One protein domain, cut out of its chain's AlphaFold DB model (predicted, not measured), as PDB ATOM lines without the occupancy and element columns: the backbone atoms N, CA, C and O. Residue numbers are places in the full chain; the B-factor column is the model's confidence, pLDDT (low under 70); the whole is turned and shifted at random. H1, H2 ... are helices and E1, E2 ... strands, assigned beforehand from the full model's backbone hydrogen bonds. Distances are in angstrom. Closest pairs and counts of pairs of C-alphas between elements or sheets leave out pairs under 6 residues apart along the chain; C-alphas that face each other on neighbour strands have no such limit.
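What this domain is: This is residues 317 to 404 and 496 to 536 of the 544 residues of an uncharacterized protein of Planctomycetes bacterium (UniProt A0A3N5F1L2). A small hairpin of two strands, E1 and E2, packs mainly through E2 on H5, the last of five helices, H1 to H5, that run to and fro with their lines roughly aligned. H3 is in the middle of these five, with H1 and H2 beside it as a bundle of three, while H4 packs on both H3 and H5, the three making a triangle, and little H6 touches H5 near one end, at residues 394 to 401; the long link from E1 to E2 reaches one end of the longest axis at Asn 518. The printed part has 129 residues, with six named helices and then two named strands along the chain, the sheet being E1 - E2, antiparallel, and the class mostly helix. The whole is compact, with a radius of gyration of the C-alphas of 13.3 A and spans of 44 by 30 by 24 A.

Where its parts are: Find C-alpha 501 at (27.497, 16.488, -2.692); from there E1, residues 501 to 505, runs 13.1 A. E2, residues 531 to 535, comes back over 12.3 A and ends at C-alpha 535, at (23.573, 18.616, -2.874). H5 is residues 385 to 401, 24.3 A, and H6 is residues 497 to 500. H4 is residues 371 to 378, and H3 is residues 349 to 365, 24.1 A. H2 is residues 332 to 343, 14.9 A. H1, residues 317 to 328, 16.0 A, begins at C-alpha 317, at (29.656, 20.057, -26.270).

How they stand to each other: Look first at the hairpin of E1 and E2, antiparallel at 157 degrees, where N 502 and O 534 are 3.0 A apart and N 532 and O 504 are 2.8 A apart, both within hydrogen-bond range. The closest C-alphas of H5 and E2 are those of Leu 394 and Pro 535, 4.9 A apart. H5 touches H6 with residues 394 to 401 alone, closest at the C-alphas of Ser 397 and Ile 500, 5.1 A. H4 and H5 form a helical hairpin and touch, closest at the C-alphas of Val 374 and Ala 395, 4.9 A, at a shallow tilt of 12 degrees, opposite ways. The hub is H3, which touches H4 at the C-alphas of Leu 359 and Pro 373, 5.2 A. H1, H2 and H3 make an up-and-down bundle, each helix running against the one before it: the closest C-alphas are those of Leu 323 and Ala 335 for H1 and H2, 4.9 A, and of Phe 332 and Ala 358 for H2 and H3, 5.1 A. H1 and H5 are apart. Every O i to N i+4 pair is within hydrogen-bond range in H1 to H5; H6 is too short for such a pair.

The domain as a whole: The C-alphas of Cys 404 and Asn 518 are the two farthest apart, at 43.9 A. Residues 405 to 495 are not printed, and C-alphas 404 and 496 are 15.1 A apart across this cut. The link from E1 to E2 is long, with 25 residues, 506 to 530. The mean pLDDT of the printed part is 94.5, and no printed residue is under 70.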
ATOM      1  N   GLY A 317      29.333  21.474 -26.427       96.81
ATOM      2  CA  GLY A 317      29.656  20.057 -26.270       96.81
ATOM      3  C   GLY A 317      31.157  19.776 -26.312       96.81
ATOM      4  O   GLY A 317      31.648  18.992 -25.501       96.81
ATOM      5  N   PHE A 318      31.906  20.442 -27.199       96.62
ATOM      6  CA  PHE A 318      33.372  20.342 -27.221       96.62
ATOM      7  C   PHE A 318      34.009  20.910 -25.951       96.62
ATOM      8  O   PHE A 318      34.861  20.249 -25.359       96.62
ATOM      9  N   ALA A 319      33.575  22.096 -25.515       96.62
ATOM     10  CA  ALA A 319      34.097  22.734 -24.309       96.62
ATOM     11  C   ALA A 319      33.826  21.889 -23.058       96.62
ATOM     12  O   ALA A 319      34.736  21.616 -22.282       96.62
ATOM     13  N   VAL A 320      32.587  21.416 -22.890       96.56
ATOM     14  CA  VAL A 320      32.195  20.516 -21.800       96.56
ATOM     15  C   VAL A 320      33.042  19.249 -21.802       96.56
ATOM     16  O   VAL A 320      33.574  18.887 -20.757       96.56
ATOM     17  N   ARG A 321      33.203  18.593 -22.959       94.56
ATOM     18  CA  ARG A 321      33.969  17.344 -23.053       94.56
ATOM     19  C   ARG A 321      35.436  17.539 -22.683       94.56
ATOM     20  O   ARG A 321      36.006  16.681 -22.016       94.56
ATOM     21  N   ASP A 322      36.043  18.639 -23.117       92.62
ATOM     22  CA  ASP A 322      37.433  18.937 -22.779       92.62
ATOM     23  C   ASP A 322      37.588  19.237 -21.282       92.62
ATOM     24  O   ASP A 322      38.419  18.629 -20.609       92.62
ATOM     25  N   LEU A 323      36.729  20.103 -20.728       94.75
ATOM     26  CA  LEU A 323      36.724  20.433 -19.301       94.75
ATOM     27  C   LEU A 323      36.501  19.198 -18.418       94.75
ATOM     28  O   LEU A 323      37.226  19.011 -17.440       94.75
ATOM     29  N   ASP A 324      35.540  18.344 -18.766       92.19
ATOM     30  CA  ASP A 324      35.278  17.103 -18.036       92.19
ATOM     31  C   ASP A 324      36.452  16.118 -18.147       92.19
ATOM     32  O   ASP A 324      36.854  15.526 -17.147       92.19
ATOM     33  N   GLY A 325      37.104  16.025 -19.312       89.12
ATOM     34  CA  GLY A 325      38.322  15.229 -19.489       89.12
ATOM     35  C   GLY A 325      39.464  15.645 -18.548       89.12
ATOM     36  O   GLY A 325      40.151  14.790 -17.974       89.12
ATOM     37  N   TRP A 326      39.639  16.953 -18.324       89.50
ATOM     38  CA  TRP A 326      40.584  17.474 -17.331       89.50
ATOM     39  C   TRP A 326      40.181  17.097 -15.901       89.50
ATOM     40  O   TRP A 326      41.015  16.626 -15.126       89.50
ATOM     41  N   ILE A 327      38.900  17.241 -15.556       92.75
ATOM     42  CA  ILE A 327      38.367  16.912 -14.225       92.75
ATOM     43  C   ILE A 327      38.505  15.416 -13.928       92.75
ATOM     44  O   ILE A 327      38.978  15.048 -12.853       92.75
ATOM     45  N   ALA A 328      38.153  14.550 -14.878       89.00
ATOM     46  CA  ALA A 328      38.285  13.100 -14.760       89.00
ATOM     47  C   ALA A 328      39.743  12.659 -14.556       89.00
ATOM     48  O   ALA A 328      40.001  11.660 -13.887       89.00
ATOM     49  N   SER A 329      40.697  13.437 -15.075       84.81
ATOM     50  CA  SER A 329      42.134  13.213 -14.887       84.81
ATOM     51  C   SER A 329      42.683  13.762 -13.559       84.81
ATOM     52  O   SER A 329      43.880  13.632 -13.311       84.81
ATOM     53  N   GLY A 330      41.848  14.386 -12.718       88.88
ATOM     54  CA  GLY A 330      42.269  15.053 -11.478       88.88
ATOM     55  C   GLY A 330      42.908  16.430 -11.690       88.88
ATOM     56  O   GLY A 330      43.454  17.018 -10.758       88.88
ATOM     57  N   ASP A 331      42.834  16.976 -12.903       86.81
ATOM     58  CA  ASP A 331      43.526  18.199 -13.305       86.81
ATOM     59  C   ASP A 331      42.613  19.428 -13.210       86.81
ATOM     60  O   ASP A 331      42.394  20.162 -14.174       86.81
ATOM     61  N   PHE A 332      42.051  19.668 -12.028       93.25
ATOM     62  CA  PHE A 332      40.997  20.671 -11.850       93.25
ATOM     63  C   PHE A 332      41.449  22.105 -12.167       93.25
ATOM     64  O   PHE A 332      40.705  22.861 -12.795       93.25
ATOM     65  N   ASP A 333      42.677  22.479 -11.788       87.06
ATOM     66  CA  ASP A 333      43.253  23.794 -12.108       87.06
ATOM     67  C   ASP A 333      43.358  24.016 -13.626       87.06
ATOM     68  O   ASP A 333      43.161  25.134 -14.105       87.06
ATOM     69  N   LEU A 334      43.589  22.942 -14.392       85.19
ATOM     70  CA  LEU A 334      43.656  22.992 -15.850       85.19
ATOM     71  C   LEU A 334      42.282  23.227 -16.464       85.19
ATOM     72  O   LEU A 334      42.151  24.085 -17.333       85.19
ATOM     73  N   ALA A 335      41.250  22.545 -15.965       92.81
ATOM     74  CA  ALA A 335      39.875  22.823 -16.369       92.81
ATOM     75  C   ALA A 335      39.513  24.301 -16.105       92.81
ATOM     76  O   ALA A 335      38.959  24.986 -16.965       92.81
ATOM     77  N   ALA A 336      39.889  24.843 -14.941       93.31
ATOM     78  CA  ALA A 336      39.638  26.249 -14.621       93.31
ATOM     79  C   ALA A 336      40.402  27.231 -15.530       93.31
ATOM     80  O   ALA A 336      39.861  28.285 -15.896       93.31
ATOM     81  N   LEU A 337      41.640  26.901 -15.907       87.31
ATOM     82  CA  LEU A 337      42.451  27.707 -16.818       87.31
ATOM     83  C   LEU A 337      41.925  27.647 -18.257       87.31
ATOM     84  O   LEU A 337      41.741  28.704 -18.862       87.31
ATOM     85  N   ALA A 338      41.626  26.449 -18.768       89.88
ATOM     86  CA  ALA A 338      41.054  26.229 -20.097       89.88
ATOM     87  C   ALA A 338      39.738  26.998 -20.256       89.88
ATOM     88  O   ALA A 338      39.554  27.728 -21.230       89.88
ATOM     89  N   PHE A 339      38.869  26.970 -19.240       94.81
ATOM     90  CA  PHE A 339      37.685  27.825 -19.232       94.81
ATOM     91  C   PHE A 339      38.048  29.309 -19.364       94.81
ATOM     92  O   PHE A 339      37.510  30.008 -20.215       94.81
ATOM     93  N   THR A 340      38.976  29.805 -18.544       91.94
ATOM     94  CA  THR A 340      39.308  31.237 -18.503       91.94
ATOM     95  C   THR A 340      39.936  31.740 -19.808       91.94
ATOM     96  O   THR A 340      39.671  32.880 -20.196       91.94
ATOM     97  N   LYS A 341      40.767  30.920 -20.463       87.94
ATOM     98  CA  LYS A 341      41.532  31.297 -21.662       87.94
ATOM     99  C   LYS A 341      40.808  30.967 -22.970       87.94
ATOM    100  O   LYS A 341      40.901  31.757 -23.901       87.94
ATOM    101  N   GLU A 342      40.098  29.843 -23.036       91.44
ATOM    102  CA  GLU A 342      39.563  29.301 -24.293       91.44
ATOM    103  C   GLU A 342      38.032  29.331 -24.342       91.44
ATOM    104  O   GLU A 342      37.456  29.770 -25.335       91.44
ATOM    105  N   PHE A 343      37.353  28.919 -23.264       95.31
ATOM    106  CA  PHE A 343      35.899  28.685 -23.301       95.31
ATOM    107  C   PHE A 343      35.046  29.780 -22.655       95.31
ATOM    108  O   PHE A 343      33.822  29.685 -22.665       95.31
ATOM    109  N   ARG A 344      35.649  30.850 -22.123       95.25
ATOM    110  CA  ARG A 344      34.933  31.929 -21.418       95.25
ATOM    111  C   ARG A 344      33.883  32.627 -22.287       95.25
ATOM    112  O   ARG A 344      32.918  33.162 -21.749       95.25
ATOM    113  N   SER A 345      34.086  32.652 -23.604       96.06
ATOM    114  CA  SER A 345      33.146  33.220 -24.579       96.06
ATOM    115  C   SER A 345      31.912  32.343 -24.817       96.06
ATOM    116  O   SER A 345      30.905  32.841 -25.318       96.06
ATOM    117  N   ILE A 346      31.963  31.060 -24.449       96.69
ATOM    118  CA  ILE A 346      30.851  30.113 -24.561       96.69
ATOM    119  C   ILE A 346      30.022  30.219 -23.277       96.69
ATOM    120  O   ILE A 346      30.169  29.435 -22.339       96.69
ATOM    121  N   ASP A 347      29.182  31.253 -23.207       95.19
ATOM    122  CA  ASP A 347      28.413  31.593 -22.006       95.19
ATOM    123  C   ASP A 347      27.128  30.765 -21.873       95.19
ATOM    124  O   ASP A 347      26.013  31.281 -21.931       95.19
ATOM    125  N   THR A 348      27.289  29.450 -21.732       96.94
ATOM    126  CA  THR A 348      26.168  28.525 -21.547       96.94
ATOM    127  C   THR A 348      26.141  27.938 -20.135       96.94
ATOM    128  O   THR A 348      27.187  27.824 -19.480       96.94
ATOM    129  N   PRO A 349      24.962  27.512 -19.641       97.25
ATOM    130  CA  PRO A 349      24.853  26.882 -18.331       97.25
ATOM    131  C   PRO A 349      25.754  25.660 -18.149       97.25
ATOM    132  O   PRO A 349      26.322  25.504 -17.072       97.25
ATOM    133  N   ALA A 350      25.920  24.820 -19.179       97.19
ATOM    134  CA  ALA A 350      26.717  23.601 -19.073       97.19
ATOM    135  C   ALA A 350      28.208  23.902 -18.882       97.19
ATOM    136  O   ALA A 350      28.813  23.440 -17.915       97.19
ATOM    137  N   VAL A 351      28.797  24.754 -19.733       97.94
ATOM    138  CA  VAL A 351      30.220  25.127 -19.620       97.94
ATOM    139  C   VAL A 351      30.497  25.794 -18.270       97.94
ATOM    140  O   VAL A 351      31.459  25.444 -17.581       97.94
ATOM    141  N   ARG A 352      29.624  26.720 -17.846       97.88
ATOM    142  CA  ARG A 352      29.740  27.405 -16.549       97.88
ATOM    143  C   ARG A 352      29.606  26.445 -15.369       97.88
ATOM    144  O   ARG A 352      30.314  26.616 -14.378       97.88
ATOM    145  N   PHE A 353      28.728  25.451 -15.467       98.06
ATOM    146  CA  PHE A 353      28.519  24.456 -14.419       98.06
ATOM    147  C   PHE A 353      29.724  23.530 -14.260       98.06
ATOM    148  O   PHE A 353      30.227  23.385 -13.147       98.06
ATOM    149  N   VAL A 354      30.246  22.978 -15.361       97.75
ATOM    150  CA  VAL A 354      31.452  22.133 -15.338       97.75
ATOM    151  C   VAL A 354      32.655  22.921 -14.805       97.75
ATOM    152  O   VAL A 354      33.401  22.426 -13.960       97.75
ATOM    153  N   TRP A 355      32.800  24.191 -15.199       97.81
ATOM    154  CA  TRP A 355      33.813  25.090 -14.637       97.81
ATOM    155  C   TRP A 355      33.637  25.333 -13.128       97.81
ATOM    156  O   TRP A 355      34.603  25.246 -12.367       97.81
ATOM    157  N   ALA A 356      32.418  25.615 -12.665       98.12
ATOM    158  CA  ALA A 356      32.138  25.822 -11.245       98.12
ATOM    159  C   ALA A 356      32.392  24.550 -10.414       98.12
ATOM    160  O   ALA A 356      32.896  24.627  -9.287       98.12
ATOM    161  N   TYR A 357      32.113  23.375 -10.980       98.00
ATOM    162  CA  TYR A 357      32.469  22.096 -10.376       98.00
ATOM    163  C   TYR A 357      33.991  21.914 -10.297       98.00
ATOM    164  O   TYR A 357      34.499  21.606  -9.221       98.00
ATOM    165  N   ALA A 358      34.743  22.222 -11.361       97.50
ATOM    166  CA  ALA A 358      36.208  22.219 -11.313       97.50
ATOM    167  C   ALA A 358      36.751  23.132 -10.200       97.50
ATOM    168  O   ALA A 358      37.596  22.709  -9.416       97.50
ATOM    169  N   LEU A 359      36.217  24.352 -10.057       97.25
ATOM    170  CA  LEU A 359      36.575  25.258  -8.956       97.25
ATOM    171  C   LEU A 359      36.267  24.668  -7.575       97.25
ATOM    172  O   LEU A 359      37.011  24.908  -6.624       97.25
ATOM    173  N   THR A 360      35.186  23.899  -7.460       97.38
ATOM    174  CA  THR A 360      34.820  23.204  -6.220       97.38
ATOM    175  C   THR A 360      35.842  22.116  -5.899       97.38
ATOM    176  O   THR A 360      36.327  22.058  -4.771       97.38
ATOM    177  N   CYS A 361      36.243  21.320  -6.892       96.50
ATOM    178  CA  CYS A 361      37.302  20.322  -6.749       96.50
ATOM    179  C   CYS A 361      38.654  20.954  -6.374       96.50
ATOM    180  O   CYS A 361      39.328  20.447  -5.484       96.50
ATOM    181  N   ILE A 362      39.028  22.093  -6.976       94.38
ATOM    182  CA  ILE A 362      40.237  22.850  -6.596       94.38
ATOM    183  C   ILE A 362      40.161  23.281  -5.130       94.38
ATOM    184  O   ILE A 362      41.109  23.075  -4.371       94.38
ATOM    185  N   ALA A 363      39.043  23.891  -4.726       94.56
ATOM    186  CA  ALA A 363      38.870  24.390  -3.366       94.56
ATOM    187  C   ALA A 363      38.918  23.254  -2.333       94.56
ATOM    188  O   ALA A 363      39.520  23.410  -1.269       94.56
ATOM    189  N   GLN A 364      38.342  22.102  -2.679       94.94
ATOM    190  CA  GLN A 364      38.375  20.883  -1.879       94.94
ATOM    191  C   GLN A 364      39.802  20.326  -1.762       94.94
ATOM    192  O   GLN A 364      40.293  20.160  -0.645       94.94
ATOM    193  N   ALA A 365      40.506  20.140  -2.881       91.44
ATOM    194  CA  ALA A 365      41.875  19.622  -2.901       91.44
ATOM    195  C   ALA A 365      42.850  20.527  -2.128       91.44
ATOM    196  O   ALA A 365      43.685  20.049  -1.360       91.44
ATOM    197  N   LYS A 366      42.706  21.851  -2.273       89.19
ATOM    198  CA  LYS A 366      43.535  22.858  -1.586       89.19
ATOM    199  C   LYS A 366      43.045  23.200  -0.180       89.19
ATOM    200  O   LYS A 366      43.720  23.955   0.521       89.19
ATOM    201  N   LYS A 367      41.880  22.684   0.225       90.62
ATOM    202  CA  LYS A 367      41.234  22.940   1.522       90.62
ATOM    203  C   LYS A 367      41.012  24.436   1.802       90.62
ATOM    204  O   LYS A 367      41.059  24.865   2.950       90.62
ATOM    205  N   LYS A 368      40.813  25.259   0.767       89.19
ATOM    206  CA  LYS A 368      40.653  26.724   0.878       89.19
ATOM    207  C   LYS A 368      39.977  27.315  -0.360       89.19
ATOM    208  O   LYS A 368      39.940  26.689  -1.410       89.19
ATOM    209  N   GLY A 369      39.500  28.558  -0.262       89.62
ATOM    210  CA  GLY A 369      39.004  29.311  -1.425       89.62
ATOM    211  C   GLY A 369      37.592  28.938  -1.890       89.62
ATOM    212  O   GLY A 369      37.266  29.146  -3.055       89.62
ATOM    213  N   PHE A 370      36.748  28.422  -0.989       94.31
ATOM    214  CA  PHE A 370      35.367  28.004  -1.278       94.31
ATOM    215  C   PHE A 370      34.435  29.144  -1.728       94.31
ATOM    216  O   PHE A 370      33.413  28.883  -2.357       94.31
ATOM    217  N   ASP A 371      34.792  30.408  -1.497       93.31
ATOM    218  CA  ASP A 371      33.997  31.555  -1.956       93.31
ATOM    219  C   ASP A 371      33.925  31.642  -3.492       93.31
ATOM    220  O   ASP A 371      32.905  32.041  -4.060       93.31
ATOM    221  N   ARG A 372      34.992  31.221  -4.188       95.19
ATOM    222  CA  ARG A 372      35.075  31.271  -5.652       95.19
ATOM    223  C   ARG A 372      34.085  30.317  -6.341       95.19
ATOM    224  O   ARG A 372      33.340  30.805  -7.190       95.19
ATOM    225  N   PRO A 373      34.011  29.009  -6.005       97.19
ATOM    226  CA  PRO A 373      32.983  28.130  -6.561       97.19
ATOM    227  C   PRO A 373      31.558  28.548  -6.178       97.19
ATOM    228  O   PRO A 373      30.668  28.461  -7.017       97.19
ATOM    229  N   VAL A 374      31.329  29.076  -4.966       97.56
ATOM    230  CA  VAL A 374      30.009  29.609  -4.569       97.56
ATOM    231  C   VAL A 374      29.589  30.764  -5.482       97.56
ATOM    232  O   VAL A 374      28.468  30.780  -5.985       97.56
ATOM    233  N   SER A 375      30.491  31.717  -5.726       97.25
ATOM    234  CA  SER A 375      30.247  32.828  -6.652       97.25
ATOM    235  C   SER A 375      29.994  32.330  -8.080       97.25
ATOM    236  O   SER A 375      29.027  32.747  -8.717       97.25
ATOM    237  N   ALA A 376      30.799  31.371  -8.555       97.69
ATOM    238  CA  ALA A 376      30.647  30.778  -9.880       97.69
ATOM    239  C   ALA A 376      29.275  30.108 -10.063       97.69
ATOM    240  O   ALA A 376      28.586  30.427 -11.028       97.69
ATOM    241  N   LEU A 377      28.839  29.265  -9.119       98.12
ATOM    242  CA  LEU A 377      27.526  28.605  -9.152       98.12
ATOM    243  C   LEU A 377      26.364  29.605  -9.153       98.12
ATOM    244  O   LEU A 377      25.413  29.444  -9.914       98.12
ATOM    245  N   ASN A 378      26.453  30.666  -8.347       97.81
ATOM    246  CA  ASN A 378      25.419  31.703  -8.289       97.81
ATOM    247  C   ASN A 378      25.370  32.581  -9.551       97.81
ATOM    248  O   ASN A 378      24.353  33.221  -9.805       97.81
ATOM    249  N   SER A 379      26.455  32.632 -10.330       97.12
ATOM    250  CA  SER A 379      26.538  33.431 -11.559       97.12
ATOM    251  C   SER A 379      25.935  32.751 -12.792       97.12
ATOM    252  O   SER A 379      25.794  33.394 -13.830       97.12
ATOM    253  N   ILE A 380      25.584  31.464 -12.705       97.44
ATOM    254  CA  ILE A 380      25.081  30.701 -13.851       97.44
ATOM    255  C   ILE A 380      23.643  31.132 -14.166       97.44
ATOM    256  O   ILE A 380      22.711  30.867 -13.406       97.44
ATOM    257  N   ALA A 381      23.456  31.779 -15.315       96.38
ATOM    258  CA  ALA A 381      22.145  32.204 -15.783       96.38
ATOM    259  C   ALA A 381      21.357  31.013 -16.355       96.38
ATOM    260  O   ALA A 381      21.696  30.482 -17.407       96.38
ATOM    261  N   VAL A 382      20.283  30.607 -15.674       95.06
ATOM    262  CA  VAL A 382      19.377  29.534 -16.120       95.06
ATOM    263  C   VAL A 382      17.923  29.986 -16.054       95.06
ATOM    264  O   VAL A 382      17.512  30.677 -15.121       95.06
ATOM    265  N   THR A 383      17.129  29.583 -17.045       92.06
ATOM    266  CA  THR A 383      15.692  29.895 -17.118       92.06
ATOM    267  C   THR A 383      14.831  28.862 -16.395       92.06
ATOM    268  O   THR A 383      13.779  29.208 -15.865       92.06
ATOM    269  N   ALA A 384      15.275  27.602 -16.341       91.69
ATOM    270  CA  ALA A 384      14.543  26.510 -15.710       91.69
ATOM    271  C   ALA A 384      14.608  26.606 -14.167       91.69
ATOM    272  O   ALA A 384      15.705  26.501 -13.606       91.69
ATOM    273  N   PRO A 385      13.464  26.736 -13.459       95.00
ATOM    274  CA  PRO A 385      13.447  26.879 -12.001       95.00
ATOM    275  C   PRO A 385      14.116  25.716 -11.259       95.00
ATOM    276  O   PRO A 385      14.891  25.950 -10.339       95.00
ATOM    277  N   ALA A 386      13.898  24.474 -11.702       94.06
ATOM    278  CA  ALA A 386      14.504  23.291 -11.083       94.06
ATOM    279  C   ALA A 386      16.044  23.321 -11.130       94.06
ATOM    280  O   ALA A 386      16.708  22.977 -10.154       94.06
ATOM    281  N   VAL A 387      16.618  23.796 -12.243       95.94
ATOM    282  CA  VAL A 387      18.073  23.939 -12.386       95.94
ATOM    283  C   VAL A 387      18.586  25.055 -11.476       95.94
ATOM    284  O   VAL A 387      19.591  24.875 -10.796       95.94
ATOM    285  N   LYS A 388      17.873  26.186 -11.401       97.06
ATOM    286  CA  LYS A 388      18.225  27.297 -10.505       97.06
ATOM    287  C   LYS A 388      18.242  26.862  -9.037       97.06
ATOM    288  O   LYS A 388      19.201  27.158  -8.324       97.06
ATOM    289  N   ASP A 389      17.213  26.138  -8.609       97.50
ATOM    290  CA  ASP A 389      17.106  25.594  -7.254       97.50
ATOM    291  C   ASP A 389      18.251  24.623  -6.946       97.50
ATOM    292  O   ASP A 389      18.862  24.707  -5.879       97.50
ATOM    293  N   HIS A 390      18.576  23.733  -7.890       97.81
ATOM    294  CA  HIS A 390      19.697  22.806  -7.759       97.81
ATOM    295  C   HIS A 390      21.031  23.545  -7.563       97.81
ATOM    296  O   HIS A 390      21.776  23.248  -6.627       97.81
ATOM    297  N   LEU A 391      21.321  24.542  -8.403       98.12
ATOM    298  CA  LEU A 391      22.559  25.322  -8.323       98.12
ATOM    299  C   LEU A 391      22.666  26.094  -7.003       98.12
ATOM    300  O   LEU A 391      23.733  26.110  -6.385       98.12
ATOM    301  N   ALA A 392      21.562  26.672  -6.526       98.19
ATOM    302  CA  ALA A 392      21.510  27.350  -5.233       98.19
ATOM    303  C   ALA A 392      21.736  26.379  -4.059       98.19
ATOM    304  O   ALA A 392      22.484  26.693  -3.126       98.19
ATOM    305  N   ALA A 393      21.140  25.184  -4.108       98.25
ATOM    306  CA  ALA A 393      21.356  24.136  -3.112       98.25
ATOM    307  C   ALA A 393      22.813  23.640  -3.106       98.25
ATOM    308  O   ALA A 393      23.400  23.439  -2.036       98.25
ATOM    309  N   LEU A 394      23.433  23.503  -4.281       98.38
ATOM    310  CA  LEU A 394      24.841  23.132  -4.404       98.38
ATOM    311  C   LEU A 394      25.756  24.237  -3.862       98.38
ATOM    312  O   LEU A 394      26.614  23.955  -3.031       98.38
ATOM    313  N   ALA A 395      25.517  25.502  -4.220       98.25
ATOM    314  CA  ALA A 395      26.272  26.642  -3.697       98.25
ATOM    315  C   ALA A 395      26.164  26.745  -2.166       98.25
ATOM    316  O   ALA A 395      27.162  26.968  -1.477       98.25
ATOM    317  N   LYS A 396      24.968  26.515  -1.608       98.12
ATOM    318  CA  LYS A 396      24.754  26.433  -0.156       98.12
ATOM    319  C   LYS A 396      25.548  25.283   0.468       98.12
ATOM    320  O   LYS A 396      26.161  25.486   1.511       98.12
ATOM    321  N   SER A 397      25.582  24.113  -0.171       97.81
ATOM    322  CA  SER A 397      26.372  22.963   0.296       97.81
ATOM    323  C   SER A 397      27.868  23.283   0.336       97.81
ATOM    324  O   SER A 397      28.501  23.094   1.372       97.81
ATOM    325  N   VAL A 398      28.409  23.871  -0.740       97.06
ATOM    326  CA  VAL A 398      29.810  24.324  -0.812       97.06
ATOM    327  C   VAL A 398      30.114  25.340   0.293       97.06
ATOM    328  O   VAL A 398      31.123  25.219   0.983       97.06
ATOM    329  N   LYS A 399      29.226  26.318   0.517       95.56
ATOM    330  CA  LYS A 399      29.391  27.337   1.565       95.56
ATOM    331  C   LYS A 399      29.359  26.748   2.979       95.56
ATOM    332  O   LYS A 399      30.137  27.170   3.830       95.56
ATOM    333  N   THR A 400      28.461  25.801   3.246       94.31
ATOM    334  CA  THR A 400      28.328  25.168   4.568       94.31
ATOM    335  C   THR A 400      29.527  24.275   4.891       94.31
ATOM    336  O   THR A 400      30.050  24.343   6.012       94.31
ATOM    337  N   ALA A 401      29.972  23.479   3.913       94.62
ATOM    338  CA  ALA A 401      31.129  22.597   4.036       94.62
ATOM    339  C   ALA A 401      32.455  23.375   4.061       94.62
ATOM    340  O   ALA A 401      33.413  22.957   4.705       94.62
ATOM    341  N   GLY A 402      32.503  24.528   3.388       91.94
ATOM    342  CA  GLY A 402      33.695  25.353   3.271       91.94
ATOM    343  C   GLY A 402      34.301  25.750   4.621       91.94
ATOM    344  O   GLY A 402      33.608  26.098   5.586       91.94
ATOM    345  N   VAL A 403      35.632  25.726   4.668       91.44
ATOM    346  CA  VAL A 403      36.398  26.255   5.799       91.44
ATOM    347  C   VAL A 403      36.471  27.779   5.731       91.44
ATOM    348  O   VAL A 403      36.428  28.377   4.655       91.44
ATOM    349  N   CYS A 404      36.607  28.419   6.891       87.75
ATOM    350  CA  CYS A 404      36.758  29.870   6.981       87.75
ATOM    351  C   CYS A 404      37.969  30.342   6.162       87.75
ATOM    352  O   CYS A 404      39.086  29.878   6.388       87.75
ATOM    353  N   GLU A 496      35.470  16.739   2.714       95.62
ATOM    354  CA  GLU A 496      35.513  15.826   1.583       95.62
ATOM    355  C   GLU A 496      34.471  16.242   0.540       95.62
ATOM    356  O   GLU A 496      33.511  16.959   0.831       95.62
ATOM    357  N   MET A 497      34.617  15.774  -0.703       95.94
ATOM    358  CA  MET A 497      33.596  16.044  -1.724       95.94
ATOM    359  C   MET A 497      32.222  15.492  -1.303       95.94
ATOM    360  O   MET A 497      31.198  16.115  -1.576       95.94
ATOM    361  N   GLY A 498      32.205  14.377  -0.561       97.00
ATOM    362  CA  GLY A 498      30.993  13.786   0.007       97.00
ATOM    363  C   GLY A 498      30.255  14.689   0.998       97.00
ATOM    364  O   GLY A 498      29.037  14.562   1.114       97.00
ATOM    365  N   ASP A 499      30.942  15.635   1.649       96.75
ATOM    366  CA  ASP A 499      30.327  16.632   2.540       96.75
ATOM    367  C   ASP A 499      29.604  17.742   1.762       96.75
ATOM    368  O   ASP A 499      28.725  18.422   2.292       96.75
ATOM    369  N   ILE A 500      29.959  17.920   0.486       97.75
ATOM    370  CA  ILE A 500      29.382  18.922  -0.415       97.75
ATOM    371  C   ILE A 500      28.234  18.304  -1.216       97.75
ATOM    372  O   ILE A 500      27.121  18.838  -1.246       97.75
ATOM    373  N   CYS A 501      28.484  17.172  -1.870       97.75
ATOM    374  CA  CYS A 501      27.497  16.488  -2.692       97.75
ATOM    375  C   CYS A 501      27.797  14.994  -2.829       97.75
ATOM    376  O   CYS A 501      28.952  14.571  -2.853       97.75
ATOM    377  N   ALA A 502      26.748  14.189  -3.001       97.50
ATOM    378  CA  ALA A 502      26.908  12.860  -3.584       97.50
ATOM    379  C   ALA A 502      26.957  12.982  -5.114       97.50
ATOM    380  O   ALA A 502      26.306  13.860  -5.678       97.50
ATOM    381  N   ALA A 503      27.709  12.112  -5.782       96.44
ATOM    382  CA  ALA A 503      27.793  12.077  -7.237       96.44
ATOM    383  C   ALA A 503      27.468  10.668  -7.736       96.44
ATOM    384  O   ALA A 503      28.056   9.696  -7.267       96.44
ATOM    385  N   ALA A 504      26.559  10.572  -8.701       95.81
ATOM    386  CA  ALA A 504      26.253   9.337  -9.416       95.81
ATOM    387  C   ALA A 504      26.424   9.559 -10.926       95.81
ATOM    388  O   ALA A 504      26.194  10.683 -11.388       95.81
ATOM    389  N   PRO A 505      26.810   8.537 -11.711       94.88
ATOM    390  CA  PRO A 505      26.786   8.630 -13.168       94.88
ATOM    391  C   PRO A 505      25.409   9.091 -13.652       94.88
ATOM    392  O   PRO A 505      24.377   8.663 -13.134       94.88
ATOM    393  N   CYS A 506      25.385  10.006 -14.615       93.88
ATOM    394  CA  CYS A 506      24.135  10.468 -15.194       93.88
ATOM    395  C   CYS A 506      23.507   9.325 -16.006       93.88
ATOM    396  O   CYS A 506      24.158   8.836 -16.926       93.88
ATOM    397  N   PRO A 507      22.255   8.921 -15.724       89.31
ATOM    398  CA  PRO A 507      21.623   7.799 -16.418       89.31
ATOM    399  C   PRO A 507      21.277   8.113 -17.880       89.31
ATOM    400  O   PRO A 507      21.099   7.203 -18.685       89.31
ATOM    401  N   ASP A 508      21.171   9.391 -18.252       88.88
ATOM    402  CA  ASP A 508      20.800   9.767 -19.617       88.88
ATOM    403  C   ASP A 508      21.999   9.741 -20.574       88.88
ATOM    404  O   ASP A 508      21.799   9.511 -21.761       88.88
ATOM    405  N   CYS A 509      23.226   9.912 -20.072       91.25
ATOM    406  CA  CYS A 509      24.458   9.877 -20.872       91.25
ATOM    407  C   CYS A 509      25.492   8.845 -20.389       91.25
ATOM    408  O   CYS A 509      26.665   8.945 -20.737       91.25
ATOM    409  N   ASP A 510      25.093   7.933 -19.499       88.50
ATOM    410  CA  ASP A 510      25.922   6.857 -18.937       88.50
ATOM    411  C   ASP A 510      27.292   7.303 -18.393       88.50
ATOM    412  O   ASP A 510      28.275   6.568 -18.437       88.50
ATOM    413  N   GLY A 511      27.370   8.519 -17.848       91.06
ATOM    414  CA  GLY A 511      28.624   9.057 -17.317       91.06
ATOM    415  C   GLY A 511      29.461   9.903 -18.278       91.06
ATOM    416  O   GLY A 511      30.384  10.558 -17.809       91.06
ATOM    417  N   ASP A 512      29.159   9.936 -19.581       88.38
ATOM    418  CA  ASP A 512      30.062  10.530 -20.588       88.38
ATOM    419  C   ASP A 512      30.021  12.070 -20.648       88.38
ATOM    420  O   ASP A 512      30.884  12.709 -21.251       88.38
ATOM    421  N   GLY A 513      28.980  12.685 -20.082       92.75
ATOM    422  CA  GLY A 513      28.739  14.130 -20.150       92.75
ATOM    423  C   GLY A 513      28.240  14.617 -21.512       92.75
ATOM    424  O   GLY A 513      27.568  15.646 -21.586       92.75
ATOM    425  N   CYS A 514      28.462  13.847 -22.577       94.69
ATOM    426  CA  CYS A 514      27.829  14.010 -23.881       94.69
ATOM    427  C   CYS A 514      26.691  13.001 -24.056       94.69
ATOM    428  O   CYS A 514      26.818  11.849 -23.666       94.69
ATOM    429  N   ILE A 515      25.576  13.425 -24.647       93.44
ATOM    430  CA  ILE A 515      24.409  12.553 -24.874       93.44
ATOM    431  C   ILE A 515      24.731  11.426 -25.861       93.44
ATOM    432  O   ILE A 515      24.282  10.298 -25.691       93.44
ATOM    433  N   PHE A 516      25.475  11.758 -26.911       95.19
ATOM    434  CA  PHE A 516      25.779  10.867 -28.021       95.19
ATOM    435  C   PHE A 516      27.252  10.481 -27.981       95.19
ATOM    436  O   PHE A 516      28.103  11.308 -27.642       95.19
ATOM    437  N   ARG A 517      27.575   9.247 -28.373       90.81
ATOM    438  CA  ARG A 517      28.955   8.738 -28.299       90.81
ATOM    439  C   ARG A 517      29.856   9.396 -29.341       90.81
ATOM    440  O   ARG A 517      30.989   9.769 -29.033       90.81
ATOM    441  N   ASN A 518      29.327   9.595 -30.550       92.06
ATOM    442  CA  ASN A 518      30.078  10.148 -31.683       92.06
ATOM    443  C   ASN A 518      29.658  11.576 -32.072       92.06
ATOM    444  O   ASN A 518      30.149  12.106 -33.065       92.06
ATOM    445  N   VAL A 519      28.797  12.229 -31.282       96.50
ATOM    446  CA  VAL A 519      28.446  13.649 -31.455       96.50
ATOM    447  C   VAL A 519      28.670  14.392 -30.141       96.50
ATOM    448  O   VAL A 519      28.076  14.062 -29.117       96.50
ATOM    449  N   ARG A 520      29.513  15.431 -30.147       97.00
ATOM    450  CA  ARG A 520      29.764  16.254 -28.952       97.00
ATOM    451  C   ARG A 520      28.583  17.182 -28.698       97.00
ATOM    452  O   ARG A 520      28.541  18.309 -29.185       97.00
ATOM    453  N   TRP A 521      27.626  16.696 -27.918       96.69
ATOM    454  CA  TRP A 521      26.475  17.460 -27.449       96.69
ATOM    455  C   TRP A 521      26.336  17.285 -25.939       96.69
ATOM    456  O   TRP A 521      26.068  16.179 -25.469       96.69
ATOM    457  N   ALA A 522      26.521  18.370 -25.184       96.69
ATOM    458  CA  ALA A 522      26.430  18.356 -23.728       96.69
ATOM    459  C   ALA A 522      25.080  17.808 -23.237       96.69
ATOM    460  O   ALA A 522      24.015  18.196 -23.719       96.69
ATOM    461  N   CYS A 523      25.125  16.912 -22.254       95.44
ATOM    462  CA  CYS A 523      23.936  16.307 -21.675       95.44
ATOM    463  C   CYS A 523      23.149  17.322 -20.830       95.44
ATOM    464  O   CYS A 523      23.674  17.798 -19.821       95.44
ATOM    465  N   PRO A 524      21.880  17.626 -21.170       92.50
ATOM    466  CA  PRO A 524      21.085  18.612 -20.446       92.50
ATOM    467  C   PRO A 524      20.742  18.147 -19.026       92.50
ATOM    468  O   PRO A 524      20.635  18.978 -18.129       92.50
ATOM    469  N   SER A 525      20.627  16.836 -18.796       92.94
ATOM    470  CA  SER A 525      20.249  16.256 -17.499       92.94
ATOM    471  C   SER A 525      21.359  16.312 -16.445       92.94
ATOM    472  O   SER A 525      21.095  16.194 -15.251       92.94
ATOM    473  N   CYS A 526      22.618  16.470 -16.859       95.75
ATOM    474  CA  CYS A 526      23.754  16.678 -15.949       95.75
ATOM    475  C   CYS A 526      24.551  17.948 -16.264       95.75
ATOM    476  O   CYS A 526      25.651  18.120 -15.742       95.75
ATOM    477  N   LEU A 527      24.011  18.817 -17.128       96.06
ATOM    478  CA  LEU A 527      24.683  20.018 -17.623       96.06
ATOM    479  C   LEU A 527      26.111  19.727 -18.118       96.06
ATOM    480  O   LEU A 527      27.037  20.491 -17.863       96.06
ATOM    481  N   GLY A 528      26.293  18.593 -18.794       95.38
ATOM    482  CA  GLY A 528      27.574  18.209 -19.373       95.38
ATOM    483  C   GLY A 528      28.573  17.512 -18.445       95.38
ATOM    484  O   GLY A 528      29.557  16.974 -18.933       95.38
ATOM    485  N   LEU A 529      28.334  17.461 -17.132       95.94
ATOM    486  CA  LEU A 529      29.308  16.916 -16.172       95.94
ATOM    487  C   LEU A 529      29.458  15.383 -16.231       95.94
ATOM    488  O   LEU A 529      30.306  14.801 -15.567       95.94
ATOM    489  N   GLY A 530      28.531  14.688 -16.889       95.19
ATOM    490  CA  GLY A 530      28.454  13.224 -16.864       95.19
ATOM    491  C   GLY A 530      27.992  12.654 -15.522       95.19
ATOM    492  O   GLY A 530      27.640  11.483 -15.429       95.19
ATOM    493  N   ARG A 531      27.898  13.473 -14.471       95.88
ATOM    494  CA  ARG A 531      27.462  13.066 -13.133       95.88
ATOM    495  C   ARG A 531      26.268  13.892 -12.686       95.88
ATOM    496  O   ARG A 531      26.268  15.113 -12.816       95.88
ATOM    497  N   LYS A 532      25.261  13.235 -12.111       96.31
ATOM    498  CA  LYS A 532      24.217  13.918 -11.345       96.31
ATOM    499  C   LYS A 532      24.741  14.152  -9.932       96.31
ATOM    500  O   LYS A 532      25.089  13.204  -9.226       96.31
ATOM    501  N   LEU A 533      24.829  15.424  -9.553       97.44
ATOM    502  CA  LEU A 533      25.212  15.831  -8.208       97.44
ATOM    503  C   LEU A 533      23.957  15.951  -7.342       97.44
ATOM    504  O   LEU A 533      22.974  16.571  -7.745       97.44
ATOM    505  N   THR A 534      24.008  15.397  -6.137       98.06
ATOM    506  CA  THR A 534      22.963  15.535  -5.118       98.06
ATOM    507  C   THR A 534      23.507  16.415  -3.993       98.06
ATOM    508  O   THR A 534      24.365  15.948  -3.233       98.06
ATOM    509  N   PRO A 535      23.068  17.684  -3.881       98.25
ATOM    510  CA  PRO A 535      23.573  18.616  -2.874       98.25
ATOM    511  C   PRO A 535      23.307  18.118  -1.450       98.25
ATOM    512  O   PRO A 535      22.208  17.656  -1.149       98.25
ATOM    513  N   LYS A 536      24.276  18.246  -0.537       97.88
ATOM    514  CA  LYS A 536      24.078  17.834   0.864       97.88
ATOM    515  C   LYS A 536      23.175  18.771   1.657       97.88
ATOM    516  O   LYS A 536      22.470  18.312   2.548       97.88
TER     517      LYS A 536